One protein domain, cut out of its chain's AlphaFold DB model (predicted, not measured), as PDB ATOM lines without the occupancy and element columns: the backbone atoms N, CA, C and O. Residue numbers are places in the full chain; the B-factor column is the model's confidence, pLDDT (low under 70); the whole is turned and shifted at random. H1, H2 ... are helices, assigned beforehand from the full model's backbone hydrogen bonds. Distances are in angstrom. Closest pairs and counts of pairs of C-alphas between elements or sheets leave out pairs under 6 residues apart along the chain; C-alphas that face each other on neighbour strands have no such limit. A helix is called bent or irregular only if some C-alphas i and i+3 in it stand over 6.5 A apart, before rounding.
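This is residues 2 to 76 of the 132 residues of an uncharacterized protein of candidate division Zixibacteria bacterium (UniProt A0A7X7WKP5). One long straight helix, H2, makes the long axis, with a kinked helix, H1, packed on its first turns and a third, H3, folding back from its far end as an open V. The 75 printed residues hold three named helices, H1, H2 and H3 in chain order, and no named strand: all helix. The whole is extended, radius of gyration of the C-alphas 22.4 A, spanning 65 by 25 by 14 A.

H1, residues 2 to 18, begins at C-alpha (238.605, 153.118, 98.958) and measures 16.7 A; it is irregular, C-alphas 12 and 15 being 9.6 A apart, with a kink of 95 degrees near residue 12. H2, residues 23 to 56, measures 49.2 A. H3, residues 60 to 74, measures 21.4 A and ends at C-alpha (260.910, 140.254, 135.558).

H2 touches H1 with residues 23 to 27 alone; the closest C-alphas, of Met 6 and Phe 24, are 5.4 A apart. H2 and H3 are close but not clearly touching, closest C-alphas Phe 55 and Ala 62 at 7.1 A, at a steep tilt of 39 degrees, opposite ways. H1 and H3 are apart. Every O i to N i+4 pair is within hydrogen-bond range in H3, 9 of 13 in H1 and 28 of 30 in H2.

The farthest C-alphas, of Ala 12 and Val 60, are 64.9 A apart. The printed part has no cut, and both links are tight. Mean pLDDT of the printed part is 72.5; residues 2 to 28, 54 to 59, 72 and 74 to 76 are under 70.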
ATOM      1  N   GLY A   2     238.360 154.550  98.698       62.72
ATOM      2  CA  GLY A   2     238.605 153.118  98.958       62.72
ATOM      3  C   GLY A   2     237.489 152.338  99.670       62.72
ATOM      4  O   GLY A   2     237.275 151.174  99.357       62.72
ATOM      5  N   CYS A   3     236.723 152.973 100.564       61.06
ATOM      6  CA  CYS A   3     235.635 152.300 101.294       61.06
ATOM      7  C   CYS A   3     234.427 151.965 100.389       61.06
ATOM      8  O   CYS A   3     233.843 150.891 100.500       61.06
ATOM      9  N   LEU A   4     234.115 152.836  99.419       62.72
ATOM     10  CA  LEU A   4     233.096 152.570  98.391       62.72
ATOM     11  C   LEU A   4     233.552 151.473  97.421       62.72
ATOM     12  O   LEU A   4     232.765 150.594  97.088       62.72
ATOM     13  N   ALA A   5     234.828 151.472  97.024       63.44
ATOM     14  CA  ALA A   5     235.396 150.409  96.191       63.44
ATOM     15  C   ALA A   5     235.344 149.039  96.893       63.44
ATOM     16  O   ALA A   5     234.988 148.040  96.271       63.44
ATOM     17  N   MET A   6     235.610 148.999  98.203       65.62
ATOM     18  CA  MET A   6     235.445 147.799  99.026       65.62
ATOM     19  C   MET A   6     234.000 147.312  99.080       65.62
ATOM     20  O   MET A   6     233.760 146.133  98.835       65.62
ATOM     21  N   LEU A   7     233.041 148.202  99.348       66.94
ATOM     22  CA  LEU A   7     231.619 147.846  99.385       66.94
ATOM     23  C   LEU A   7     231.131 147.303  98.038       66.94
ATOM     24  O   LEU A   7     230.475 146.266  97.998       66.94
ATOM     25  N   ILE A   8     231.515 147.941  96.930       66.62
ATOM     26  CA  ILE A   8     231.132 147.506  95.581       66.62
ATOM     27  C   ILE A   8     231.770 146.148  95.247       66.62
ATOM     28  O   ILE A   8     231.074 145.248  94.786       66.62
ATOM     29  N   SER A   9     233.058 145.948  95.545       63.94
ATOM     30  CA  SER A   9     233.754 144.668  95.315       63.94
ATOM     31  C   SER A   9     233.283 143.523  96.228       63.94
ATOM     32  O   SER A   9     233.347 142.354  95.843       63.94
ATOM     33  N   GLY A  10     232.791 143.839  97.430       63.19
ATOM     34  CA  GLY A  10     232.236 142.872  98.377       63.19
ATOM     35  C   GLY A  10     230.831 142.411  97.985       63.19
ATOM     36  O   GLY A  10     230.539 141.220  98.055       63.19
ATOM     37  N   ILE A  11     229.986 143.336  97.513       67.44
ATOM     38  CA  ILE A  11     228.613 143.040  97.071       67.44
ATOM     39  C   ILE A  11     228.613 142.382  95.680       67.44
ATOM     40  O   ILE A  11     227.890 141.411  95.472       67.44
ATOM     41  N   ALA A  12     229.451 142.847  94.745       62.41
ATOM     42  CA  ALA A  12     229.526 142.292  93.389       62.41
ATOM     43  C   ALA A  12     230.301 140.961  93.300       62.41
ATOM     44  O   ALA A  12     230.058 140.171  92.393       62.41
ATOM     45  N   GLY A  13     231.237 140.700  94.222       61.66
ATOM     46  CA  GLY A  13     232.129 139.533  94.176       61.66
ATOM     47  C   GLY A  13     231.671 138.303  94.969       61.66
ATOM     48  O   GLY A  13     232.297 137.248  94.856       61.66
ATOM     49  N   GLY A  14     230.617 138.402  95.790       65.81
ATOM     50  CA  GLY A  14     230.140 137.296  96.632       65.81
ATOM     51  C   GLY A  14     231.266 136.570  97.397       65.81
ATOM     52  O   GLY A  14     232.265 137.170  97.797       65.81
ATOM     53  N   ARG A  15     231.153 135.242  97.566       55.53
ATOM     54  CA  ARG A  15     232.144 134.400  98.285       55.53
ATOM     55  C   ARG A  15     233.549 134.408  97.647       55.53
ATOM     56  O   ARG A  15     234.508 134.057  98.325       55.53
ATOM     57  N   ALA A  16     233.685 134.833  96.386       55.88
ATOM     58  CA  ALA A  16     234.964 134.916  95.674       55.88
ATOM     59  C   ALA A  16     235.798 136.149  96.071       55.88
ATOM     60  O   ALA A  16     237.015 136.152  95.893       55.88
ATOM     61  N   SER A  17     235.176 137.167  96.680       54.38
ATOM     62  CA  SER A  17     235.877 138.366  97.166       54.38
ATOM     63  C   SER A  17     236.755 138.093  98.403       54.38
ATOM     64  O   SER A  17     237.667 138.866  98.693       54.38
ATOM     65  N   LEU A  18     236.546 136.961  99.094       55.28
ATOM     66  CA  LEU A  18     237.396 136.494 100.200       55.28
ATOM     67  C   LEU A  18     238.638 135.708  99.737       55.28
ATOM     68  O   LEU A  18     239.463 135.345 100.574       55.28
ATOM     69  N   SER A  19     238.776 135.422  98.438       54.25
ATOM     70  CA  SER A  19     239.922 134.670  97.921       54.25
ATOM     71  C   SER A  19     241.204 135.507  97.973       54.25
ATOM     72  O   SER A  19     241.198 136.703  97.661       54.25
ATOM     73  N   ALA A  20     242.310 134.875  98.370       53.97
ATOM     74  CA  ALA A  20     243.622 135.503  98.479       53.97
ATOM     75  C   ALA A  20     244.062 136.054  97.109       53.97
ATOM     76  O   ALA A  20     244.357 135.290  96.193       53.97
ATOM     77  N   GLY A  21     244.057 137.385  96.970       60.59
ATOM     78  CA  GLY A  21     244.380 138.099  95.727       60.59
ATOM     79  C   GLY A  21     243.268 139.006  95.185       60.59
ATOM     80  O   GLY A  21     243.493 139.706  94.201       60.59
ATOM     81  N   SER A  22     242.080 139.037  95.805       69.06
ATOM     82  CA  SER A  22     241.016 139.956  95.381       69.06
ATOM     83  C   SER A  22     241.372 141.424  95.673       69.06
ATOM     84  O   SER A  22     242.041 141.748  96.659       69.06
ATOM     85  N   VAL A  23     240.867 142.337  94.836       65.06
ATOM     86  CA  VAL A  23     241.033 143.796  94.998       65.06
ATOM     87  C   VAL A  23     240.550 144.269  96.380       65.06
ATOM     88  O   VAL A  23     241.126 145.192  96.955       65.06
ATOM     89  N   PHE A  24     239.548 143.592  96.952       65.62
ATOM     90  CA  PHE A  24     239.052 143.847  98.302       65.62
ATOM     91  C   PHE A  24     240.124 143.586  99.373       65.62
ATOM     92  O   PHE A  24     240.377 144.454 100.210       65.62
ATOM     93  N   MET A  25     240.799 142.433  99.322       66.06
ATOM     94  CA  MET A  25     241.831 142.055 100.299       66.06
ATOM     95  C   MET A  25     243.086 142.930 100.207       66.06
ATOM     96  O   MET A  25     243.672 143.267 101.235       66.06
ATOM     97  N   THR A  26     243.478 143.360  99.005       69.44
ATOM     98  CA  THR A  26     244.619 144.276  98.837       69.44
ATOM     99  C   THR A  26     244.331 145.641  99.458       69.44
ATOM    100  O   THR A  26     245.139 146.144 100.233       69.44
ATOM    101  N   ILE A  27     243.153 146.222  99.208       69.31
ATOM    102  CA  ILE A  27     242.766 147.494  99.843       69.31
ATOM    103  C   ILE A  27     242.650 147.317 101.367       69.31
ATOM    104  O   ILE A  27     243.042 148.209 102.121       69.31
ATOM    105  N   PHE A  28     242.176 146.159 101.836       68.25
ATOM    106  CA  PHE A  28     242.047 145.861 103.263       68.25
ATOM    107  C   PHE A  28     243.407 145.833 103.954       68.25
ATOM    108  O   PHE A  28     243.613 146.533 104.946       68.25
ATOM    109  N   ASN A  29     244.366 145.106 103.389       71.75
ATOM    110  CA  ASN A  29     245.696 144.994 103.971       71.75
ATOM    111  C   ASN A  29     246.523 146.280 103.830       71.75
ATOM    112  O   ASN A  29     247.287 146.607 104.730       71.75
ATOM    113  N   THR A  30     246.367 147.041 102.746       79.56
ATOM    114  CA  THR A  30     247.170 148.255 102.518       79.56
ATOM    115  C   THR A  30     246.612 149.496 103.212       79.56
ATOM    116  O   THR A  30     247.365 150.429 103.465       79.56
ATOM    117  N   VAL A  31     245.318 149.544 103.544       77.88
ATOM    118  CA  VAL A  31     244.703 150.724 104.182       77.88
ATOM    119  C   VAL A  31     244.314 150.439 105.627       77.88
ATOM    120  O   VAL A  31     244.625 151.218 106.525       77.88
ATOM    121  N   LEU A  32     243.653 149.313 105.879       79.00
ATOM    122  CA  LEU A  32     243.013 149.057 107.165       79.00
ATOM    123  C   LEU A  32     244.029 148.615 108.230       79.00
ATOM    124  O   LEU A  32     243.959 149.076 109.369       79.00
ATOM    125  N   ILE A  33     245.023 147.808 107.843       80.62
ATOM    126  CA  ILE A  33     246.137 147.414 108.723       80.62
ATOM    127  C   ILE A  33     246.967 148.625 109.181       80.62
ATOM    128  O   ILE A  33     247.132 148.787 110.393       80.62
ATOM    129  N   PRO A  34     247.477 149.507 108.295       85.62
ATOM    130  CA  PRO A  34     248.267 150.646 108.751       85.62
ATOM    131  C   PRO A  34     247.453 151.642 109.580       85.62
ATOM    132  O   PRO A  34     247.985 152.159 110.555       85.62
ATOM    133  N   ILE A  35     246.164 151.864 109.293       87.25
ATOM    134  CA  ILE A  35     245.318 152.709 110.156       87.25
ATOM    135  C   ILE A  35     245.251 152.133 111.578       87.25
ATOM    136  O   ILE A  35     245.490 152.862 112.541       87.25
ATOM    137  N   GLN A  36     245.018 150.827 111.737       86.00
ATOM    138  CA  GLN A  36     245.041 150.206 113.067       86.00
ATOM    139  C   GLN A  36     246.414 150.322 113.741       86.00
ATOM    140  O   GLN A  36     246.489 150.631 114.931       86.00
ATOM    141  N   ALA A  37     247.500 150.145 112.985       89.00
ATOM    142  CA  ALA A  37     248.856 150.311 113.499       89.00
ATOM    143  C   ALA A  37     249.122 151.748 113.980       89.00
ATOM    144  O   ALA A  37     249.704 151.935 115.048       89.00
ATOM    145  N   THR A  38     248.650 152.768 113.253       94.00
ATOM    146  CA  THR A  38     248.780 154.171 113.681       94.00
ATOM    147  C   THR A  38     248.006 154.451 114.969       94.00
ATOM    148  O   THR A  38     248.542 155.095 115.866       94.00
ATOM    149  N   ILE A  39     246.794 153.903 115.123       94.25
ATOM    150  CA  ILE A  39     246.000 154.039 116.355       94.25
ATOM    151  C   ILE A  39     246.711 153.364 117.531       94.25
ATOM    152  O   ILE A  39     246.816 153.950 118.608       94.25
ATOM    153  N   PHE A  40     247.237 152.155 117.329       87.50
ATOM    154  CA  PHE A  40     247.977 151.440 118.367       87.50
ATOM    155  C   PHE A  40     249.268 152.173 118.759       87.50
ATOM    156  O   PHE A  40     249.578 152.283 119.944       87.50
ATOM    157  N   SER A  41     249.985 152.737 117.782       93.38
ATOM    158  CA  SER A  41     251.180 153.555 118.015       93.38
ATOM    159  C   SER A  41     250.859 154.823 118.814       93.38
ATOM    160  O   SER A  41     251.536 155.112 119.802       93.38
ATOM    161  N   LEU A  42     249.784 155.534 118.459       95.00
ATOM    162  CA  LEU A  42     249.317 156.703 119.207       95.00
ATOM    163  C   LEU A  42     248.924 156.332 120.640       95.00
ATOM    164  O   LEU A  42     249.339 157.003 121.583       95.00
ATOM    165  N   LEU A  43     248.175 155.244 120.826       92.25
ATOM    166  CA  LEU A  43     247.791 154.750 122.147       92.25
ATOM    167  C   LEU A  43     249.027 154.422 122.994       92.25
ATOM    168  O   LEU A  43     249.113 154.858 124.142       92.25
ATOM    169  N   ALA A  44     250.005 153.712 122.427       90.00
ATOM    170  CA  ALA A  44     251.259 153.399 123.104       90.00
ATOM    171  C   ALA A  44     252.024 154.673 123.506       90.00
ATOM    172  O   ALA A  44     252.481 154.779 124.645       90.00
ATOM    173  N   PHE A  45     252.102 155.669 122.617       92.56
ATOM    174  CA  PHE A  45     252.724 156.962 122.906       92.56
ATOM    175  C   PHE A  45     252.014 157.711 124.047       92.56
ATOM    176  O   PHE A  45     252.672 158.217 124.958       92.56
ATOM    177  N   PHE A  46     250.676 157.741 124.057       89.12
ATOM    178  CA  PHE A  46     249.909 158.379 125.130       89.12
ATOM    179  C   PHE A  46     250.085 157.679 126.478       89.12
ATOM    180  O   PHE A  46     250.272 158.356 127.492       89.12
ATOM    181  N   ILE A  47     250.080 156.342 126.502       89.25
ATOM    182  CA  ILE A  47     250.354 155.571 127.721       89.25
ATOM    183  C   ILE A  47     251.766 155.869 128.222       89.25
ATOM    184  O   ILE A  47     251.939 156.159 129.404       89.25
ATOM    185  N   ALA A  48     252.765 155.856 127.335       86.94
ATOM    186  CA  ALA A  48     254.146 156.164 127.692       86.94
ATOM    187  C   ALA A  48     254.288 157.587 128.260       86.94
ATOM    188  O   ALA A  48     254.932 157.773 129.291       86.94
ATOM    189  N   SER A  49     253.636 158.584 127.653       89.94
ATOM    190  CA  SER A  49     253.645 159.977 128.127       89.94
ATOM    191  C   SER A  49     252.962 160.139 129.493       89.94
ATOM    192  O   SER A  49     253.488 160.802 130.393       89.94
ATOM    193  N   ALA A  50     251.812 159.487 129.694       82.44
ATOM    194  CA  ALA A  50     251.109 159.487 130.973       82.44
ATOM    195  C   ALA A  50     251.927 158.793 132.072       82.44
ATOM    196  O   ALA A  50     252.059 159.338 133.170       82.44
ATOM    197  N   ALA A  51     252.522 157.638 131.762       80.31
ATOM    198  CA  ALA A  51     253.386 156.893 132.668       80.31
ATOM    199  C   ALA A  51     254.648 157.690 133.028       80.31
ATOM    200  O   ALA A  51     254.979 157.798 134.205       80.31
ATOM    201  N   TYR A  52     255.307 158.325 132.052       78.69
ATOM    202  CA  TYR A  52     256.473 159.180 132.293       78.69
ATOM    203  C   TYR A  52     256.152 160.314 133.273       78.69
ATOM    204  O   TYR A  52     256.885 160.537 134.238       78.69
ATOM    205  N   ARG A  53     255.015 160.996 133.088       73.00
ATOM    206  CA  ARG A  53     254.559 162.039 134.018       73.00
ATOM    207  C   ARG A  53     254.188 161.476 135.395       73.00
ATOM    208  O   ARG A  53     254.496 162.113 136.397       73.00
ATOM    209  N   ALA A  54     253.573 160.295 135.456       67.56
ATOM    210  CA  ALA A  54     253.224 159.630 136.711       67.56
ATOM    211  C   ALA A  54     254.464 159.175 137.506       67.56
ATOM    212  O   ALA A  54     254.483 159.303 138.729       67.56
ATOM    213  N   PHE A  55     255.517 158.707 136.830       63.06
ATOM    214  CA  PHE A  55     256.767 158.274 137.462       63.06
ATOM    215  C   PHE A  55     257.687 159.436 137.846       63.06
ATOM    216  O   PHE A  55     258.346 159.370 138.880       63.06
ATOM    217  N   ARG A  56     257.696 160.532 137.078       66.44
ATOM    218  CA  ARG A  56     258.469 161.741 137.414       66.44
ATOM    219  C   ARG A  56     257.953 162.451 138.678       66.44
ATOM    220  O   ARG A  56     258.694 163.208 139.294       66.44
ATOM    221  N   ALA A  57     256.699 162.227 139.071       58.53
ATOM    222  CA  ALA A  57     256.022 162.995 140.117       58.53
ATOM    223  C   ALA A  57     256.231 162.504 141.566       58.53
ATOM    224  O   ALA A  57     255.553 163.005 142.462       58.53
ATOM    225  N   ARG A  58     257.137 161.559 141.862       61.53
ATOM    226  CA  ARG A  58     257.361 161.136 143.257       61.53
ATOM    227  C   ARG A  58     258.829 160.981 143.637       61.53
ATOM    228  O   ARG A  58     259.647 160.466 142.889       61.53
ATOM    229  N   SER A  59     259.068 161.415 144.871       69.00
ATOM    230  CA  SER A  59     260.246 161.264 145.725       69.00
ATOM    231  C   SER A  59     260.833 159.843 145.767       69.00
ATOM    232  O   SER A  59     260.251 158.909 145.231       69.00
ATOM    233  N   VAL A  60     261.960 159.673 146.478       73.38
ATOM    234  CA  VAL A  60     262.732 158.422 146.709       73.38
ATOM    235  C   VAL A  60     261.873 157.146 146.856       73.38
ATOM    236  O   VAL A  60     262.255 156.078 146.384       73.38
ATOM    237  N   LEU A  61     260.676 157.256 147.438       70.25
ATOM    238  CA  LEU A  61     259.689 156.177 147.567       70.25
ATOM    239  C   LEU A  61     259.188 155.607 146.224       70.25
ATOM    240  O   LEU A  61     258.962 154.405 146.124       70.25
ATOM    241  N   ALA A  62     259.007 156.426 145.183       70.12
ATOM    242  CA  ALA A  62     258.605 155.931 143.864       70.12
ATOM    243  C   ALA A  62     259.725 155.190 143.144       70.12
ATOM    244  O   ALA A  62     259.431 154.242 142.427       70.12
ATOM    245  N   THR A  63     260.986 155.549 143.375       73.75
ATOM    246  CA  THR A  63     262.128 154.786 142.859       73.75
ATOM    247  C   THR A  63     262.162 153.387 143.468       73.75
ATOM    248  O   THR A  63     262.379 152.413 142.753       73.75
ATOM    249  N   ILE A  64     261.865 153.270 144.768       75.50
ATOM    250  CA  ILE A  64     261.738 151.974 145.450       75.50
ATOM    251  C   ILE A  64     260.561 151.181 144.870       75.50
ATOM    252  O   ILE A  64     260.745 150.030 144.491       75.50
ATOM    253  N   LEU A  65     259.382 151.795 144.714       77.31
ATOM    254  CA  LEU A  65     258.227 151.132 144.093       77.31
ATOM    255  C   LEU A  65     258.495 150.710 142.645       77.31
ATOM    256  O   LEU A  65     258.042 149.645 142.238       77.31
ATOM    257  N   LEU A  66     259.235 151.510 141.877       75.19
ATOM    258  CA  LEU A  66     259.623 151.199 140.505       75.19
ATOM    259  C   LEU A  66     260.601 150.024 140.467       75.19
ATOM    260  O   LEU A  66     260.422 149.127 139.654       75.19
ATOM    261  N   LEU A  67     261.574 149.974 141.381       78.38
ATOM    262  CA  LEU A  67     262.486 148.839 141.518       78.38
ATOM    263  C   LEU A  67     261.730 147.562 141.921       78.38
ATOM    264  O   LEU A  67     261.929 146.506 141.325       78.38
ATOM    265  N   THR A  68     260.807 147.657 142.883       74.19
ATOM    266  CA  THR A  68     259.944 146.536 143.283       74.19
ATOM    267  C   THR A  68     259.052 146.083 142.127       74.19
ATOM    268  O   THR A  68     258.951 144.888 141.861       74.19
ATOM    269  N   ALA A  69     258.450 147.018 141.387       72.81
ATOM    270  CA  ALA A  69     257.645 146.722 140.208       72.81
ATOM    271  C   ALA A  69     258.480 146.104 139.079       72.81
ATOM    272  O   ALA A  69     257.992 145.212 138.396       72.81
ATOM    273  N   PHE A  70     259.737 146.517 138.909       73.56
ATOM    274  CA  PHE A  70     260.661 145.960 137.925       73.56
ATOM    275  C   PHE A  70     261.035 144.510 138.256       73.56
ATOM    276  O   PHE A  70     260.963 143.642 137.390       73.56
ATOM    277  N   ILE A  71     261.334 144.215 139.526       76.38
ATOM    278  CA  ILE A  71     261.574 142.846 140.014       76.38
ATOM    279  C   ILE A  71     260.324 141.973 139.811       76.38
ATOM    280  O   ILE A  71     260.419 140.836 139.350       76.38
ATOM    281  N   VAL A  72     259.136 142.515 140.092       68.81
ATOM    282  CA  VAL A  72     257.860 141.828 139.838       68.81
ATOM    283  C   VAL A  72     257.591 141.666 138.337       68.81
ATOM    284  O   VAL A  72     257.075 140.629 137.934       68.81
ATOM    285  N   MET A  73     257.967 142.625 137.485       73.50
ATOM    286  CA  MET A  73     257.830 142.502 136.029       73.50
ATOM    287  C   MET A  73     258.760 141.443 135.443       73.50
ATOM    288  O   MET A  73     258.357 140.726 134.530       73.50
ATOM    289  N   PHE A  74     259.965 141.282 135.993       66.88
ATOM    290  CA  PHE A  74     260.910 140.254 135.558       66.88
ATOM    291  C   PHE A  74     260.361 138.829 135.757       66.88
ATOM    292  O   PHE A  74     260.661 137.925 134.979       66.88
ATOM    293  N   ARG A  75     259.459 138.634 136.727       55.66
ATOM    294  CA  ARG A  75     258.729 137.372 136.940       55.66
ATOM    295  C   ARG A  75     257.772 137.010 135.792       55.66
ATOM    296  O   ARG A  75     257.361 135.857 135.699       55.66
ATOM    297  N   PHE A  76     257.422 137.957 134.919       55.50
ATOM    298  CA  PHE A  76     256.541 137.732 133.768       55.50
ATOM    299  C   PHE A  76     257.269 137.411 132.463       55.50
ATOM    300  O   PHE A  76     256.596 137.238 131.451       55.50
TER     301      PHE A  76